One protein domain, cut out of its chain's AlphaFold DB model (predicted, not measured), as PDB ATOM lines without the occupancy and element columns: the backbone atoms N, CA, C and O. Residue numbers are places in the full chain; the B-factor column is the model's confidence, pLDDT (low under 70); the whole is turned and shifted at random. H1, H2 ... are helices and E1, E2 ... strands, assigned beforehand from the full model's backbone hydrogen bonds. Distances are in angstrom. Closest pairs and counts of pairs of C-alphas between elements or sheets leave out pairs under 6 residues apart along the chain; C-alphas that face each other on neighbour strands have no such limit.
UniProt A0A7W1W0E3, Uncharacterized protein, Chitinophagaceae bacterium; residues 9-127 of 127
ATOM      1  N   ILE A   9     -27.106 -22.379   5.041       89.56
ATOM      2  CA  ILE A   9     -26.646 -23.601   4.380       89.56
ATOM      3  C   ILE A   9     -25.572 -23.180   3.388       89.56
ATOM      4  O   ILE A   9     -25.812 -22.335   2.523       89.56
ATOM      5  N   MET A  10     -24.389 -23.738   3.569       88.50
ATOM      6  CA  MET A  10     -23.248 -23.601   2.685       88.50
ATOM      7  C   MET A  10     -23.161 -24.826   1.780       88.50
ATOM      8  O   MET A  10     -23.790 -25.859   2.022       88.50
ATOM      9  N   PHE A  11     -22.408 -24.650   0.707       88.00
ATOM     10  CA  PHE A  11     -22.120 -25.678  -0.279       88.00
ATOM     11  C   PHE A  11     -20.610 -25.704  -0.506       88.00
ATOM     12  O   PHE A  11     -19.883 -24.888   0.073       88.00
ATOM     13  N   SER A  12     -20.156 -26.538  -1.443       82.25
ATOM     14  CA  SER A  12     -18.811 -26.506  -2.041       82.25
ATOM     15  C   SER A  12     -18.563 -25.206  -2.828       82.25
ATOM     16  O   SER A  12     -18.144 -25.220  -3.964       82.25
ATOM     17  N   MET A  13     -18.929 -24.061  -2.265       69.62
ATOM     18  CA  MET A  13     -18.898 -22.723  -2.845       69.62
ATOM     19  C   MET A  13     -18.403 -21.700  -1.820       69.62
ATOM     20  O   MET A  13     -18.717 -20.511  -1.898       69.62
ATOM     21  N   MET A  14     -17.651 -22.142  -0.806       63.56
ATOM     22  CA  MET A  14     -17.003 -21.244   0.155       63.56
ATOM     23  C   MET A  14     -15.802 -20.526  -0.488       63.56
ATOM     24  O   MET A  14     -14.648 -20.735  -0.137       63.56
ATOM     25  N   ASP A  15     -16.093 -19.654  -1.447       56.44
ATOM     26  CA  ASP A  15     -15.151 -19.151  -2.456       56.44
ATOM     27  C   ASP A  15     -14.209 -18.031  -1.942       56.44
ATOM     28  O   ASP A  15     -13.220 -17.647  -2.561       56.44
ATOM     29  N   TRP A  16     -14.481 -17.476  -0.756       56.50
ATOM     30  CA  TRP A  16     -13.914 -16.185  -0.328       56.50
ATOM     31  C   TRP A  16     -12.777 -16.272   0.703       56.50
ATOM     32  O   TRP A  16     -12.361 -15.260   1.262       56.50
ATOM     33  N   MET A  17     -12.218 -17.457   0.943       55.25
ATOM     34  CA  MET A  17     -11.185 -17.655   1.976       55.25
ATOM     35  C   MET A  17      -9.795 -17.100   1.591       55.25
ATOM     36  O   MET A  17      -8.967 -16.874   2.469       55.25
ATOM     37  N   ASN A  18      -9.528 -16.825   0.304       53.66
ATOM     38  CA  ASN A  18      -8.163 -16.581  -0.204       53.66
ATOM     39  C   ASN A  18      -7.813 -15.123  -0.562       53.66
ATOM     40  O   ASN A  18      -6.670 -14.845  -0.919       53.66
ATOM     41  N   ASN A  19      -8.743 -14.167  -0.476       53.75
ATOM     42  CA  ASN A  19      -8.484 -12.763  -0.854       53.75
ATOM     43  C   ASN A  19      -8.361 -11.802   0.343       53.75
ATOM     44  O   ASN A  19      -8.462 -10.584   0.181       53.75
ATOM     45  N   GLY A  20      -8.183 -12.341   1.553       51.97
ATOM     46  CA  GLY A  20      -8.130 -11.564   2.795       51.97
ATOM     47  C   GLY A  20      -9.475 -10.961   3.220       51.97
ATOM     48  O   GLY A  20      -9.551 -10.353   4.284       51.97
ATOM     49  N   LYS A  21     -10.543 -11.146   2.430       46.78
ATOM     50  CA  LYS A  21     -11.926 -10.822   2.789       46.78
ATOM     51  C   LYS A  21     -12.632 -12.101   3.198       46.78
ATOM     52  O   LYS A  21     -13.518 -12.600   2.513       46.78
ATOM     53  N   VAL A  22     -12.201 -12.602   4.343       53.44
ATOM     54  CA  VAL A  22     -12.938 -13.589   5.117       53.44
ATOM     55  C   VAL A  22     -14.382 -13.073   5.251       53.44
ATOM     56  O   VAL A  22     -14.553 -11.985   5.807       53.44
ATOM     57  N   PRO A  23     -15.401 -13.757   4.691       56.91
ATOM     58  CA  PRO A  23     -16.780 -13.295   4.787       56.91
ATOM     59  C   PRO A  23     -17.151 -13.015   6.240       56.91
ATOM     60  O   PRO A  23     -16.749 -13.773   7.120       56.91
ATOM     61  N   ASP A  24     -17.925 -11.958   6.495       53.91
ATOM     62  CA  ASP A  24     -18.211 -11.491   7.862       53.91
ATOM     63  C   ASP A  24     -18.724 -12.611   8.787       53.91
ATOM     64  O   ASP A  24     -18.447 -12.594   9.985       53.91
ATOM     65  N   TRP A  25     -19.403 -13.621   8.231       56.69
ATOM     66  CA  TRP A  25     -19.890 -14.790   8.963       56.69
ATOM     67  C   TRP A  25     -18.796 -15.740   9.480       56.69
ATOM     68  O   TRP A  25     -19.010 -16.383  10.500       56.69
ATOM     69  N   VAL A  26     -17.610 -15.799   8.869       55.97
ATOM     70  CA  VAL A  26     -16.469 -16.583   9.391       55.97
ATOM     71  C   VAL A  26     -15.942 -15.981  10.700       55.97
ATOM     72  O   VAL A  26     -15.434 -16.697  11.556       55.97
ATOM     73  N   ASN A  27     -16.102 -14.666  10.885       57.53
ATOM     74  CA  ASN A  27     -15.767 -13.961  12.126       57.53
ATOM     75  C   ASN A  27     -16.973 -13.833  13.079       57.53
ATOM     76  O   ASN A  27     -16.891 -13.110  14.076       57.53
ATOM     77  N   MET A  28     -18.093 -14.511  12.791       62.88
ATOM     78  CA  MET A  28     -19.266 -14.598  13.664       62.88
ATOM     79  C   MET A  28     -19.303 -15.966  14.362       62.88
ATOM     80  O   MET A  28     -20.061 -16.839  13.953       62.88
ATOM     81  N   PRO A  29     -18.562 -16.164  15.470       60.41
ATOM     82  CA  PRO A  29     -18.624 -17.415  16.234       60.41
ATOM     83  C   PRO A  29     -19.975 -17.623  16.945       60.41
ATOM     84  O   PRO A  29     -20.202 -18.654  17.571       60.41
ATOM     85  N   TYR A  30     -20.876 -16.634  16.898       64.31
ATOM     86  CA  TYR A  30     -22.210 -16.709  17.483       64.31
ATOM     87  C   TYR A  30     -23.221 -17.247  16.466       64.31
ATOM     88  O   TYR A  30     -23.270 -16.784  15.328       64.31
ATOM     89  N   ASN A  31     -24.122 -18.111  16.934       74.44
ATOM     90  CA  ASN A  31     -25.138 -18.823  16.147       74.44
ATOM     91  C   ASN A  31     -24.604 -19.961  15.265       74.44
ATOM     92  O   ASN A  31     -25.239 -20.288  14.265       74.44
ATOM     93  N   ASN A  32     -23.452 -20.549  15.598       79.31
ATOM     94  CA  ASN A  32     -22.885 -21.700  14.886       79.31
ATOM     95  C   ASN A  32     -23.842 -22.902  14.789       79.31
ATOM     96  O   ASN A  32     -23.818 -23.626  13.796       79.31
ATOM     97  N   ASP A  33     -24.757 -23.025  15.752       84.81
ATOM     98  CA  ASP A  33     -25.898 -23.940  15.765       84.81
ATOM     99  C   ASP A  33     -26.823 -23.791  14.540       84.81
ATOM    100  O   ASP A  33     -27.620 -24.676  14.251       84.81
ATOM    101  N   ARG A  34     -26.717 -22.688  13.791       86.00
ATOM    102  CA  ARG A  34     -27.538 -22.390  12.606       86.00
ATOM    103  C   ARG A  34     -26.805 -22.579  11.286       86.00
ATOM    104  O   ARG A  34     -27.419 -22.364  10.241       86.00
ATOM    105  N   TYR A  35     -25.518 -22.912  11.310       87.81
ATOM    106  CA  TYR A  35     -24.705 -23.062  10.107       87.81
ATOM    107  C   TYR A  35     -24.570 -24.533   9.765       87.81
ATOM    108  O   TYR A  35     -24.218 -25.345  10.617       87.81
ATOM    109  N   TYR A  36     -24.820 -24.849   8.503       91.81
ATOM    110  CA  TYR A  36     -24.700 -26.186   7.953       91.81
ATOM    111  C   TYR A  36     -23.967 -26.135   6.616       91.81
ATOM    112  O   TYR A  36     -23.983 -25.105   5.947       91.81
ATOM    113  N   ASP A  37     -23.340 -27.234   6.215       92.50
ATOM    114  CA  ASP A  37     -22.664 -27.361   4.923       92.50
ATOM    115  C   ASP A  37     -22.860 -28.759   4.324       92.50
ATOM    116  O   ASP A  37     -22.922 -29.758   5.047       92.50
ATOM    117  N   ILE A  38     -22.912 -28.825   2.997       94.56
ATOM    118  CA  ILE A  38     -22.659 -30.037   2.225       94.56
ATOM    119  C   ILE A  38     -21.551 -29.795   1.208       94.56
ATOM    120  O   ILE A  38     -21.674 -29.011   0.263       94.56
ATOM    121  N   TYR A  39     -20.484 -30.562   1.377       94.56
ATOM    122  CA  TYR A  39     -19.218 -30.286   0.738       94.56
ATOM    123  C   TYR A  39     -18.624 -31.522   0.063       94.56
ATOM    124  O   TYR A  39     -18.685 -32.644   0.580       94.56
ATOM    125  N   ASN A  40     -18.007 -31.312  -1.093       94.31
ATOM    126  CA  ASN A  40     -17.254 -32.328  -1.808       94.31
ATOM    127  C   ASN A  40     -15.752 -32.119  -1.568       94.31
ATOM    128  O   ASN A  40     -15.215 -31.110  -2.014       94.31
ATOM    129  N   PRO A  41     -15.033 -33.060  -0.925       93.62
ATOM    130  CA  PRO A  41     -13.593 -32.938  -0.677       93.62
ATOM    131  C   PRO A  41     -12.709 -32.753  -1.916       93.62
ATOM    132  O   PRO A  41     -11.532 -32.429  -1.764       93.62
ATOM    133  N   LEU A  42     -13.250 -32.993  -3.114       93.31
ATOM    134  CA  LEU A  42     -12.575 -32.790  -4.393       93.31
ATOM    135  C   LEU A  42     -12.884 -31.430  -5.042       93.31
ATOM    136  O   LEU A  42     -12.533 -31.252  -6.205       93.31
ATOM    137  N   ASP A  43     -13.535 -30.503  -4.329       91.50
ATOM    138  CA  ASP A  43     -13.731 -29.111  -4.761       91.50
ATOM    139  C   ASP A  43     -12.412 -28.512  -5.271       91.50
ATOM    140  O   ASP A  43     -11.381 -28.533  -4.589       91.50
ATOM    141  N   GLU A  44     -12.444 -28.061  -6.525       90.12
ATOM    142  CA  GLU A  44     -11.263 -27.606  -7.248       90.12
ATOM    143  C   GLU A  44     -10.845 -26.175  -6.887       90.12
ATOM    144  O   GLU A  44      -9.666 -25.843  -7.025       90.12
ATOM    145  N   ASP A  45     -11.783 -25.351  -6.415       85.75
ATOM    146  CA  ASP A  45     -11.568 -23.922  -6.155       85.75
ATOM    147  C   ASP A  45     -11.332 -23.654  -4.663       85.75
ATOM    148  O   ASP A  45     -10.510 -22.811  -4.283       85.75
ATOM    149  N   VAL A  46     -11.988 -24.425  -3.793       84.56
ATOM    150  CA  VAL A  46     -11.855 -24.318  -2.339       84.56
ATOM    151  C   VAL A  46     -11.301 -25.636  -1.820       84.56
ATOM    152  O   VAL A  46     -12.064 -26.579  -1.711       84.56
ATOM    153  N   PRO A  47     -10.013 -25.760  -1.455       85.81
ATOM    154  CA  PRO A  47      -9.478 -27.018  -0.934       85.81
ATOM    155  C   PRO A  47     -10.071 -27.401   0.431       85.81
ATOM    156  O   PRO A  47     -10.209 -26.548   1.313       85.81
ATOM    157  N   TYR A  48     -10.286 -28.702   0.668       88.31
ATOM    158  CA  TYR A  48     -10.881 -29.226   1.910       88.31
ATOM    159  C   TYR A  48     -10.212 -28.713   3.193       88.31
ATOM    160  O   TYR A  48     -10.891 -28.401   4.166       88.31
ATOM    161  N   ALA A  49      -8.880 -28.596   3.212       86.56
ATOM    162  CA  ALA A  49      -8.161 -28.086   4.381       86.56
ATOM    163  C   ALA A  49      -8.544 -26.632   4.710       86.56
ATOM    164  O   ALA A  49      -8.685 -26.291   5.882       86.56
ATOM    165  N   GLY A  50      -8.745 -25.799   3.684       81.12
ATOM    166  CA  GLY A  50      -9.228 -24.431   3.844       81.12
ATOM    167  C   GLY A  50     -10.657 -24.421   4.373       81.12
ATOM    168  O   GLY A  50     -10.906 -23.838   5.424       81.12
ATOM    169  N   ALA A  51     -11.570 -25.139   3.713       85.94
ATOM    170  CA  ALA A  51     -12.964 -25.247   4.146       85.94
ATOM    171  C   ALA A  51     -13.085 -25.723   5.606       85.94
ATOM    172  O   ALA A  51     -13.780 -25.102   6.410       85.94
ATOM    173  N   LYS A  52     -12.308 -26.746   5.984       86.19
ATOM    174  CA  LYS A  52     -12.236 -27.276   7.351       86.19
ATOM    175  C   LYS A  52     -11.823 -26.230   8.378       86.19
ATOM    176  O   LYS A  52     -12.467 -26.151   9.419       86.19
ATOM    177  N   LEU A  53     -10.802 -25.421   8.092       81.88
ATOM    178  CA  LEU A  53     -10.404 -24.323   8.980       81.88
ATOM    179  C   LEU A  53     -11.536 -23.301   9.150       81.88
ATOM    180  O   LEU A  53     -11.773 -22.826  10.258       81.88
ATOM    181  N   GLY A  54     -12.274 -23.007   8.075       80.75
ATOM    182  CA  GLY A  54     -13.456 -22.144   8.122       80.75
ATOM    183  C   GLY A  54     -14.550 -22.706   9.031       80.75
ATOM    184  O   GLY A  54     -15.034 -22.003   9.917       80.75
ATOM    185  N   TRP A  55     -14.898 -23.986   8.871       86.50
ATOM    186  CA  TRP A  55     -15.875 -24.662   9.732       86.50
ATOM    187  C   TRP A  55     -15.447 -24.710  11.199       86.50
ATOM    188  O   TRP A  55     -16.281 -24.527  12.082       86.50
ATOM    189  N   GLU A  56     -14.157 -24.922  11.465       83.19
ATOM    190  CA  GLU A  56     -13.599 -24.916  12.820       83.19
ATOM    191  C   GLU A  56     -13.684 -23.517  13.446       83.19
ATOM    192  O   GLU A  56     -14.086 -23.386  14.601       83.19
ATOM    193  N   HIS A  57     -13.382 -22.458  12.690       79.44
ATOM    194  CA  HIS A  57     -13.524 -21.071  13.153       79.44
ATOM    195  C   HIS A  57     -14.975 -20.664  13.399       79.44
ATOM    196  O   HIS A  57     -15.256 -19.954  14.365       79.44
ATOM    197  N   MET A  58     -15.900 -21.168  12.585       80.62
ATOM    198  CA  MET A  58     -17.333 -21.024  12.826       80.62
ATOM    199  C   MET A  58     -17.844 -21.938  13.940       80.62
ATOM    200  O   MET A  58     -18.995 -21.810  14.321       80.62
ATOM    201  N   GLY A  59     -17.047 -22.875  14.461       83.38
ATOM    202  CA  GLY A  59     -17.492 -23.844  15.463       83.38
ATOM    203  C   GLY A  59     -18.572 -24.807  14.956       83.38
ATOM    204  O   GLY A  59     -19.381 -25.269  15.753       83.38
ATOM    205  N   MET A  60     -18.616 -25.079  13.652       86.12
ATOM    206  CA  MET A  60     -19.494 -26.096  13.055       86.12
ATOM    207  C   MET A  60     -18.920 -27.501  13.207       86.12
ATOM    208  O   MET A  60     -19.647 -28.491  13.210       86.12
ATOM    209  N   THR A  61     -17.596 -27.592  13.293       83.69
ATOM    210  CA  THR A  61     -16.881 -28.849  13.493       83.69
ATOM    211  C   THR A  61     -16.265 -28.898  14.896       83.69
ATOM    212  O   THR A  61     -16.627 -28.097  15.758       83.69
ATOM    213  N   THR A  62     -15.401 -29.879  15.186       71.44
ATOM    214  CA  THR A  62     -14.710 -30.054  16.479       71.44
ATOM    215  C   THR A  62     -14.381 -28.708  17.155       71.44
ATOM    216  O   THR A  62     -13.719 -27.878  16.535       71.44
ATOM    217  N   PRO A  63     -14.800 -28.473  18.414       60.12
ATOM    218  CA  PRO A  63     -15.281 -29.443  19.404       60.12
ATOM    219  C   PRO A  63     -16.783 -29.789  19.346       60.12
ATOM    220  O   PRO A  63     -17.232 -30.544  20.202       60.12
ATOM    221  N   VAL A  64     -17.559 -29.264  18.389       62.97
ATOM    222  CA  VAL A  64     -19.035 -29.362  18.399       62.97
ATOM    223  C   VAL A  64     -19.557 -30.658  17.762       62.97
ATOM    224  O   VAL A  64     -20.325 -31.375  18.396       62.97
ATOM    225  N   SER A  65     -19.109 -31.003  16.550       76.25
ATOM    226  CA  SER A  65     -19.446 -32.265  15.866       76.25
ATOM    227  C   SER A  65     -18.388 -32.610  14.812       76.25
ATOM    228  O   SER A  65     -17.890 -31.707  14.146       76.25
ATOM    229  N   PRO A  66     -18.013 -33.878  14.585       87.50
ATOM    230  CA  PRO A  66     -17.239 -34.227  13.397       87.50
ATOM    231  C   PRO A  66     -18.067 -34.004  12.119       87.50
ATOM    232  O   PRO A  66     -19.295 -34.090  12.138       87.50
ATOM    233  N   ALA A  67     -17.386 -33.744  10.999       92.88
ATOM    234  CA  ALA A  67     -18.013 -33.819   9.682       92.88
ATOM    235  C   ALA A  67     -18.360 -35.282   9.357       92.88
ATOM    236  O   ALA A  67     -17.563 -36.184   9.632       92.88
ATOM    237  N   VAL A  68     -19.521 -35.521   8.750       95.38
ATOM    238  CA  VAL A  68     -20.039 -36.869   8.473       95.38
ATOM    239  C   VAL A  68     -19.998 -37.161   6.982       95.38
ATOM    240  O   VAL A  68     -20.490 -36.380   6.177       95.38
ATOM    241  N   ASN A  69     -19.458 -38.320   6.593       95.75
ATOM    242  CA  ASN A  69     -19.608 -38.804   5.222       95.75
ATOM    243  C   ASN A  69     -21.060 -39.248   4.989       95.75
ATOM    244  O   ASN A  69     -21.474 -40.334   5.398       95.75
ATOM    245  N   SER A  70     -21.816 -38.400   4.299       95.75
ATOM    246  CA  SER A  70     -23.244 -38.575   4.053       95.75
ATOM    247  C   SER A  70     -23.570 -39.623   2.988       95.75
ATOM    248  O   SER A  70     -24.724 -40.029   2.883       95.75
ATOM    249  N   ASP A  71     -22.588 -40.101   2.216       94.31
ATOM    250  CA  ASP A  71     -22.833 -41.127   1.193       94.31
ATOM    251  C   ASP A  71     -23.138 -42.499   1.798       94.31
ATOM    252  O   ASP A  71     -23.833 -43.297   1.169       94.31
ATOM    253  N   ASN A  72     -22.615 -42.753   3.003       91.62
ATOM    254  CA  ASN A  72     -22.720 -44.026   3.721       91.62
ATOM    255  C   ASN A  72     -23.502 -43.910   5.038       91.62
ATOM    256  O   ASN A  72     -23.601 -44.886   5.781       91.62
ATOM    257  N   ALA A  73     -24.036 -42.728   5.335       94.81
ATOM    258  CA  ALA A  73     -24.833 -42.454   6.519       94.81
ATOM    259  C   ALA A  73     -26.293 -42.176   6.134       94.81
ATOM    260  O   ALA A  73     -26.616 -41.878   4.982       94.81
ATOM    261  N   SER A  74     -27.190 -42.273   7.108       94.56
ATOM    262  CA  SER A  74     -28.602 -41.927   6.952       94.56
ATOM    263  C   SER A  74     -28.964 -40.753   7.852       94.56
ATOM    264  O   SER A  74     -28.404 -40.624   8.938       94.56
ATOM    265  N   SER A  75     -29.933 -39.939   7.423       93.88
ATOM    266  CA  SER A  75     -30.548 -38.909   8.272       93.88
ATOM    267  C   SER A  75     -30.938 -39.500   9.646       93.88
ATOM    268  O   SER A  75     -31.467 -40.620   9.671       93.88
ATOM    269  N   PRO A  76     -30.632 -38.818  10.774       93.88
ATOM    270  CA  PRO A  76     -30.229 -37.408  10.881       93.88
ATOM    271  C   PRO A  76     -28.711 -37.152  10.796       93.88
ATOM    272  O   PRO A  76     -28.244 -36.137  11.290       93.88
ATOM    273  N   TYR A  77     -27.919 -38.052  10.197       94.81
ATOM    274  CA  TYR A  77     -26.478 -37.854   9.961       94.81
ATOM    275  C   TYR A  77     -25.692 -37.483  11.229       94.81
ATOM    276  O   TYR A  77     -24.880 -36.563  11.213       94.81
ATOM    277  N   ASP A  78     -25.977 -38.173  12.335       92.31
ATOM    278  CA  ASP A  78     -25.424 -37.891  13.666       92.31
ATOM    279  C   ASP A  78     -25.573 -36.419  14.108       92.31
ATOM    280  O   ASP A  78     -24.773 -35.915  14.892       92.31
ATOM    281  N   HIS A  79     -26.603 -35.728  13.604       91.94
ATOM    282  CA  HIS A  79     -26.845 -34.296  13.803       91.94
ATOM    283  C   HIS A  79     -25.651 -33.414  13.394       91.94
ATOM    284  O   HIS A  79     -25.436 -32.329  13.937       91.94
ATOM    285  N   ALA A  80     -24.853 -33.873  12.425       93.19
ATOM    286  CA  ALA A  80     -23.681 -33.152  11.969       93.19
ATOM    287  C   ALA A  80     -24.049 -31.865  11.226       93.19
ATOM    288  O   ALA A  80     -24.927 -31.836  10.359       93.19
ATOM    289  N   HIS A  81     -23.294 -30.810  11.513       92.75
ATOM    290  CA  HIS A  81     -23.388 -29.534  10.805       92.75
ATOM    291  C   HIS A  81     -22.724 -29.591   9.426       92.75
ATOM    292  O   HIS A  81     -23.083 -28.834   8.534       92.75
ATOM    293  N   VAL A  82     -21.756 -30.489   9.234       94.00
ATOM    294  CA  VAL A  82     -21.031 -30.632   7.968       94.00
ATOM    295  C   VAL A  82     -21.241 -32.033   7.418       94.00
ATOM    296  O   VAL A  82     -20.813 -33.022   8.020       94.00
ATOM    297  N   LEU A  83     -21.855 -32.105   6.242       96.25
ATOM    298  CA  LEU A  83     -21.971 -33.314   5.444       96.25
ATOM    299  C   LEU A  83     -20.896 -33.324   4.359       96.25
ATOM    300  O   LEU A  83     -20.747 -32.381   3.590       96.25
ATOM    301  N   LEU A  84     -20.165 -34.424   4.260       96.00
ATOM    302  CA  LEU A  84     -19.237 -34.688   3.171       96.00
ATOM    303  C   LEU A  84     -19.886 -35.627   2.163       96.00
ATOM    304  O   LEU A  84     -20.618 -36.552   2.532       96.00
ATOM    305  N   THR A  85     -19.585 -35.417   0.891       95.25
ATOM    306  CA  THR A  85     -19.973 -36.321  -0.188       95.25
ATOM    307  C   THR A  85     -18.802 -36.564  -1.131       95.25
ATOM    308  O   THR A  85     -18.014 -35.675  -1.427       95.25
ATOM    309  N   SER A  86     -18.679 -37.798  -1.594       93.94
ATOM    310  CA  SER A  86     -17.738 -38.259  -2.615       93.94
ATOM    311  C   SER A  86     -18.418 -38.471  -3.970       93.94
ATOM    312  O   SER A  86     -17.801 -38.992  -4.907       93.94
ATOM    313  N   ARG A  87     -19.695 -38.071  -4.096       92.69
ATOM    314  CA  ARG A  87     -20.460 -38.204  -5.338       92.69
ATOM    315  C   ARG A  87     -19.751 -37.463  -6.457       92.69
ATOM    316  O   ARG A  87     -19.331 -36.317  -6.328       92.69
ATOM    317  N   GLN A  88     -19.621 -38.164  -7.573       92.75
ATOM    318  CA  GLN A  88     -19.083 -37.589  -8.789       92.75
ATOM    319  C   GLN A  88     -20.138 -36.658  -9.396       92.75
ATOM    320  O   GLN A  88     -21.309 -37.033  -9.422       92.75
ATOM    321  N   PRO A  89     -19.771 -35.476  -9.900       93.38
ATOM    322  CA  PRO A  89     -20.726 -34.589 -10.541       93.38
ATOM    323  C   PRO A  89     -21.300 -35.236 -11.806       93.38
ATOM    324  O   PRO A  89     -20.635 -36.025 -12.481       93.38
ATOM    325  N   ALA A  90     -22.543 -34.901 -12.147       94.50
ATOM    326  CA  ALA A  90     -23.223 -35.412 -13.337       94.50
ATOM    327  C   ALA A  90     -22.556 -34.968 -14.650       94.50
ATOM    328  O   ALA A  90     -22.712 -35.626 -15.679       94.50
ATOM    329  N   LYS A  91     -21.818 -33.854 -14.615       91.12
ATOM    330  CA  LYS A  91     -21.096 -33.299 -15.757       91.12
ATOM    331  C   LYS A  91     -19.632 -33.042 -15.430       91.12
ATOM    332  O   LYS A  91     -19.243 -32.957 -14.267       91.12
ATOM    333  N   SER A  92     -18.820 -32.938 -16.478       86.62
ATOM    334  CA  SER A  92     -17.370 -32.782 -16.379       86.62
ATOM    335  C   SER A  92     -16.840 -31.449 -16.908       86.62
ATOM    336  O   SER A  92     -15.629 -31.310 -17.060       86.62
ATOM    337  N   ASP A  93     -17.716 -30.514 -17.258       85.38
ATOM    338  CA  ASP A  93     -17.360 -29.177 -17.722       85.38
ATOM    339  C   ASP A  93     -17.051 -28.242 -16.542       85.38
ATOM    340  O   ASP A  93     -17.761 -28.238 -15.548       85.38
ATOM    341  N   GLY A  94     -15.980 -27.449 -16.646       82.25
ATOM    342  CA  GLY A  94     -15.625 -26.443 -15.635       82.25
ATOM    343  C   GLY A  94     -15.328 -26.986 -14.220       82.25
ATOM    344  O   GLY A  94     -15.021 -28.173 -14.069       82.25
ATOM    345  N   PRO A  95     -15.377 -26.112 -13.188       84.31
ATOM    346  CA  PRO A  95     -15.222 -26.470 -11.770       84.31
ATOM    347  C   PRO A  95     -16.438 -27.263 -11.281       84.31
ATOM    348  O   PRO A  95     -17.447 -26.726 -10.823       84.31
ATOM    349  N   LYS A  96     -16.412 -28.574 -11.485       89.38
ATOM    350  CA  LYS A  96     -17.599 -29.420 -11.339       89.38
ATOM    351  C   LYS A  96     -17.871 -29.793  -9.888       89.38
ATOM    352  O   LYS A  96     -19.040 -29.883  -9.525       89.38
ATOM    353  N   TYR A  97     -16.844 -30.030  -9.070       92.38
ATOM    354  CA  TYR A  97     -17.022 -30.432  -7.673       92.38
ATOM    355  C   TYR A  97     -17.429 -29.240  -6.814       92.38
ATOM    356  O   TYR A  97     -18.318 -29.401  -5.975       92.38
ATOM    357  N   HIS A  98     -16.893 -28.057  -7.116       90.00
ATOM    358  CA  HIS A  98     -17.364 -26.785  -6.566       90.00
ATOM    359  C   HIS A  98     -18.884 -26.608  -6.775       90.00
ATOM    360  O   HIS A  98     -19.678 -26.362  -5.872       90.00
ATOM    361  N   ASN A  99     -19.363 -26.891  -7.986       88.62
ATOM    362  CA  ASN A  99     -20.784 -26.744  -8.313       88.62
ATOM    363  C   ASN A  99     -21.670 -27.937  -7.894       88.62
ATOM    364  O   ASN A  99     -22.901 -27.833  -7.893       88.62
ATOM    365  N   SER A 100     -21.065 -29.077  -7.545       89.44
ATOM    366  CA  SER A 100     -21.737 -30.384  -7.457       89.44
ATOM    367  C   SER A 100     -22.781 -30.531  -6.366       89.44
ATOM    368  O   SER A 100     -23.590 -31.457  -6.427       89.44
ATOM    369  N   THR A 101     -22.767 -29.641  -5.381       90.69
ATOM    370  CA  THR A 101     -23.676 -29.697  -4.240       90.69
ATOM    371  C   THR A 101     -24.774 -28.648  -4.291       90.69
ATOM    372  O   THR A 101     -25.672 -28.738  -3.471       90.69
ATOM    373  N   ALA A 102     -24.760 -27.711  -5.250       87.31
ATOM    374  CA  ALA A 102     -25.734 -26.613  -5.319       87.31
ATOM    375  C   ALA A 102     -26.371 -26.398  -6.701       87.31
ATOM    376  O   ALA A 102     -27.421 -25.764  -6.800       87.31
ATOM    377  N   MET A 103     -25.756 -26.893  -7.778       89.50
ATOM    378  CA  MET A 103     -26.257 -26.683  -9.136       89.50
ATOM    379  C   MET A 103     -26.864 -27.958  -9.718       89.50
ATOM    380  O   MET A 103     -26.153 -28.930  -9.968       89.50
ATOM    381  N   ASP A 104     -28.152 -27.910 -10.061       90.12
ATOM    382  CA  ASP A 104     -28.926 -28.997 -10.682       90.12
ATOM    383  C   ASP A 104     -28.198 -29.743 -11.806       90.12
ATOM    384  O   ASP A 104     -28.285 -30.963 -11.916       90.12
ATOM    385  N   ALA A 105     -27.474 -29.013 -12.658       91.44
ATOM    386  CA  ALA A 105     -26.757 -29.592 -13.789       91.44
ATOM    387  C   ALA A 105     -25.597 -30.515 -13.375       91.44
ATOM    388  O   ALA A 105     -25.196 -31.355 -14.179       91.44
ATOM    389  N   TYR A 106     -25.069 -30.353 -12.161       93.00
ATOM    390  CA  TYR A 106     -23.940 -31.106 -11.618       93.00
ATOM    391  C   TYR A 106     -24.357 -32.130 -10.556       93.00
ATOM    392  O   TYR A 106     -23.593 -33.059 -10.298       93.00
ATOM    393  N   VAL A 107     -25.560 -32.031  -9.981       92.75
ATOM    394  CA  VAL A 107     -26.078 -33.044  -9.049       92.75
ATOM    395  C   VAL A 107     -26.534 -34.279  -9.835       92.75
ATOM    396  O   VAL A 107     -27.357 -34.191 -10.748       92.75
ATOM    397  N   GLN A 108     -26.015 -35.458  -9.483       93.44
ATOM    398  CA  GLN A 108     -26.444 -36.715 -10.103       93.44
ATOM    399  C   GLN A 108     -27.924 -36.996  -9.842       93.44
ATOM    400  O   GLN A 108     -28.446 -36.734  -8.755       93.44
ATOM    401  N   LYS A 109     -28.574 -37.603 -10.834       94.25
ATOM    402  CA  LYS A 109     -29.911 -38.179 -10.708       94.25
ATOM    403  C   LYS A 109     -29.821 -39.698 -10.761       94.25
ATOM    404  O   LYS A 109     -28.987 -40.240 -11.485       94.25
ATOM    405  N   ASP A 110     -30.663 -40.376  -9.995       92.62
ATOM    406  CA  ASP A 110     -30.820 -41.823 -10.081       92.62
ATOM    407  C   ASP A 110     -31.642 -42.234 -11.321       92.62
ATOM    408  O   ASP A 110     -32.068 -41.403 -12.127       92.62
ATOM    409  N   THR A 111     -31.879 -43.537 -11.483       95.25
ATOM    410  CA  THR A 111     -32.644 -44.084 -12.617       95.25
ATOM    411  C   THR A 111     -34.113 -43.659 -12.640       95.25
ATOM    412  O   THR A 111     -34.756 -43.777 -13.681       95.25
ATOM    413  N   SER A 112     -34.649 -43.155 -11.524       95.00
ATOM    414  CA  SER A 112     -35.998 -42.591 -11.427       95.00
ATOM    415  C   SER A 112     -36.041 -41.083 -11.711       95.00
ATOM    416  O   SER A 112     -37.120 -40.499 -11.774       95.00
ATOM    417  N   GLY A 113     -34.879 -40.452 -11.913       92.94
ATOM    418  CA  GLY A 113     -34.745 -39.014 -12.136       92.94
ATOM    419  C   GLY A 113     -34.674 -38.184 -10.852       92.94
ATOM    420  O   GLY A 113     -34.650 -36.955 -10.946       92.94
ATOM    421  N   LYS A 114     -34.622 -38.821  -9.674       93.88
ATOM    422  CA  LYS A 114     -34.500 -38.152  -8.371       93.88
ATOM    423  C   LYS A 114     -33.046 -37.752  -8.113       93.88
ATOM    424  O   LYS A 114     -32.144 -38.498  -8.494       93.88
ATOM    425  N   TYR A 115     -32.788 -36.605  -7.478       93.75
ATOM    426  CA  TYR A 115     -31.413 -36.226  -7.148       93.75
ATOM    427  C   TYR A 115     -30.854 -37.140  -6.055       93.75
ATOM    428  O   TYR A 115     -31.496 -37.405  -5.037       93.75
ATOM    429  N   VAL A 116     -29.614 -37.596  -6.233       93.69
ATOM    430  CA  VAL A 116     -28.967 -38.512  -5.277       93.69
ATOM    431  C   VAL A 116     -28.657 -37.855  -3.927       93.69
ATOM    432  O   VAL A 116     -28.403 -38.568  -2.960       93.69
ATOM    433  N   LEU A 117     -28.679 -36.517  -3.867       94.06
ATOM    434  CA  LEU A 117     -28.438 -35.721  -2.660       94.06
ATOM    435  C   LEU A 117     -29.728 -35.274  -1.951       94.06
ATOM    436  O   LEU A 117     -29.657 -34.516  -0.988       94.06
ATOM    437  N   ASP A 118     -30.911 -35.713  -2.397       93.56
ATOM    438  CA  ASP A 118     -32.184 -35.210  -1.858       93.56
ATOM    439  C   ASP A 118     -32.329 -35.416  -0.347       93.56
ATOM    440  O   ASP A 118     -32.832 -34.538   0.340       93.56
ATOM    441  N   LYS A 119     -31.842 -36.534   0.205       95.00
ATOM    442  CA  LYS A 119     -31.928 -36.777   1.656       95.00
ATOM    443  C   LYS A 119     -31.043 -35.826   2.461       95.00
ATOM    444  O   LYS A 119     -31.418 -35.415   3.556       95.00
ATOM    445  N   GLN A 120     -29.878 -35.483   1.922       95.25
ATOM    446  CA  GLN A 120     -28.982 -34.503   2.515       95.25
ATOM    447  C   GLN A 120     -29.625 -33.119   2.463       95.25
ATOM    448  O   GLN A 120     -29.649 -32.426   3.471       95.25
ATOM    449  N   TRP A 121     -30.212 -32.747   1.324       93.19
ATOM    450  CA  TRP A 121     -30.960 -31.500   1.181       93.19
ATOM    451  C   TRP A 121     -32.136 -31.400   2.145       93.19
ATOM    452  O   TRP A 121     -32.282 -30.387   2.824       93.19
ATOM    453  N   GLU A 122     -32.949 -32.453   2.226       94.44
ATOM    454  CA  GLU A 122     -34.075 -32.548   3.152       94.44
ATOM    455  C   GLU A 122     -33.602 -32.297   4.587       94.44
ATOM    456  O   GLU A 122     -34.137 -31.403   5.233       94.44
ATOM    457  N   TYR A 123     -32.547 -32.987   5.036       95.06
ATOM    458  CA  TYR A 123     -31.945 -32.794   6.358       95.06
ATOM    459  C   TYR A 123     -31.447 -31.357   6.587       95.06
ATOM    460  O   TYR A 123     -31.836 -30.703   7.555       95.06
ATOM    461  N   LEU A 124     -30.635 -30.826   5.668       92.25
ATOM    462  CA  LEU A 124     -30.072 -29.479   5.791       92.25
ATOM    463  C   LEU A 124     -31.163 -28.414   5.841       92.25
ATOM    464  O   LEU A 124     -30.992 -27.403   6.513       92.25
ATOM    465  N   ILE A 125     -32.295 -28.621   5.168       90.81
ATOM    466  CA  ILE A 125     -33.433 -27.699   5.197       90.81
ATOM    467  C   ILE A 125     -34.272 -27.902   6.464       90.81
ATOM    468  O   ILE A 125     -34.685 -26.904   7.060       90.81
ATOM    469  N   SER A 126     -34.499 -29.145   6.899       86.94
ATOM    470  CA  SER A 126     -35.471 -29.483   7.947       86.94
ATOM    471  C   SER A 126     -35.003 -29.281   9.383       86.94
ATOM    472  O   SER A 126     -35.863 -29.021  10.221       86.94
ATOM    473  N   GLU A 127     -33.704 -29.431   9.672       67.69
ATOM    474  CA  GLU A 127     -33.188 -29.321  11.056       67.69
ATOM    475  C   GLU A 127     -33.350 -27.937  11.713       67.69
ATOM    476  O   GLU A 127     -33.520 -26.926  10.993       67.69
TER     477      GLU A 127
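This is residues 9 to 127 of the 127 residues of an uncharacterized protein of Chitinophagaceae bacterium (UniProt A0A7W1W0E3). Little regular structure: loops surround a small sheet of three short parallel strands, order E1 E2 E3, with H4 over it along the strands. The printed part has 119 residues, 38 of them in named elements, E1 H1 E2 H2 E3 H3 H4, class mixed. It is compact, radius of gyration of the C-alphas 14.0 A, spanning 42 by 32 by 19 A.

E1, residues 9 to 11, is parallel to its neighbour E2, residues 35 to 39; N 10 and O 36 are 2.8 A apart. E3, residues 82 to 84, is parallel to E2; N 83 and O 37 are 2.8 A apart. H1, residues 24 to 27, only just touches H2, residues 48 to 57, with 3 pairs of C-alphas within 8 A, closest Val 26 and Gly 54, 6.5 A. E1, H1, E2 and E2, H2, E3 are strand-helix-strand units, parallel neighbour strands with a helix between, with right-handed crossovers. H2 only grazes the sheet; so does H3, residues 96 to 99, only just on it with 5 pairs within 10 A. H4, residues 118 to 126, is over E2, height over the sheet 10.1 A; the closest C-alphas, Tyr 36 and Leu 124, are 6.7 A apart. In H2 and H4 every O i to N i+4 pair is within hydrogen-bond range; H1 and H3 are too short for one.

E1 begins at C-alpha 9 (-26.646, -23.601, 4.380); H4 ends at C-alpha 126 (-35.471, -29.483, 7.947). E2 is 13.0 A long, H2 14.1 A, H4 11.8 A.

The farthest C-alphas, Gly 20 and Ser 112, are 44.1 A apart. The printed part has no cut. Links E1 to H1, H2 to E3, E3 to H3 and H3 to H4 are long. Residues 13 to 30, 63 to 64 and 127 have pLDDT under 70.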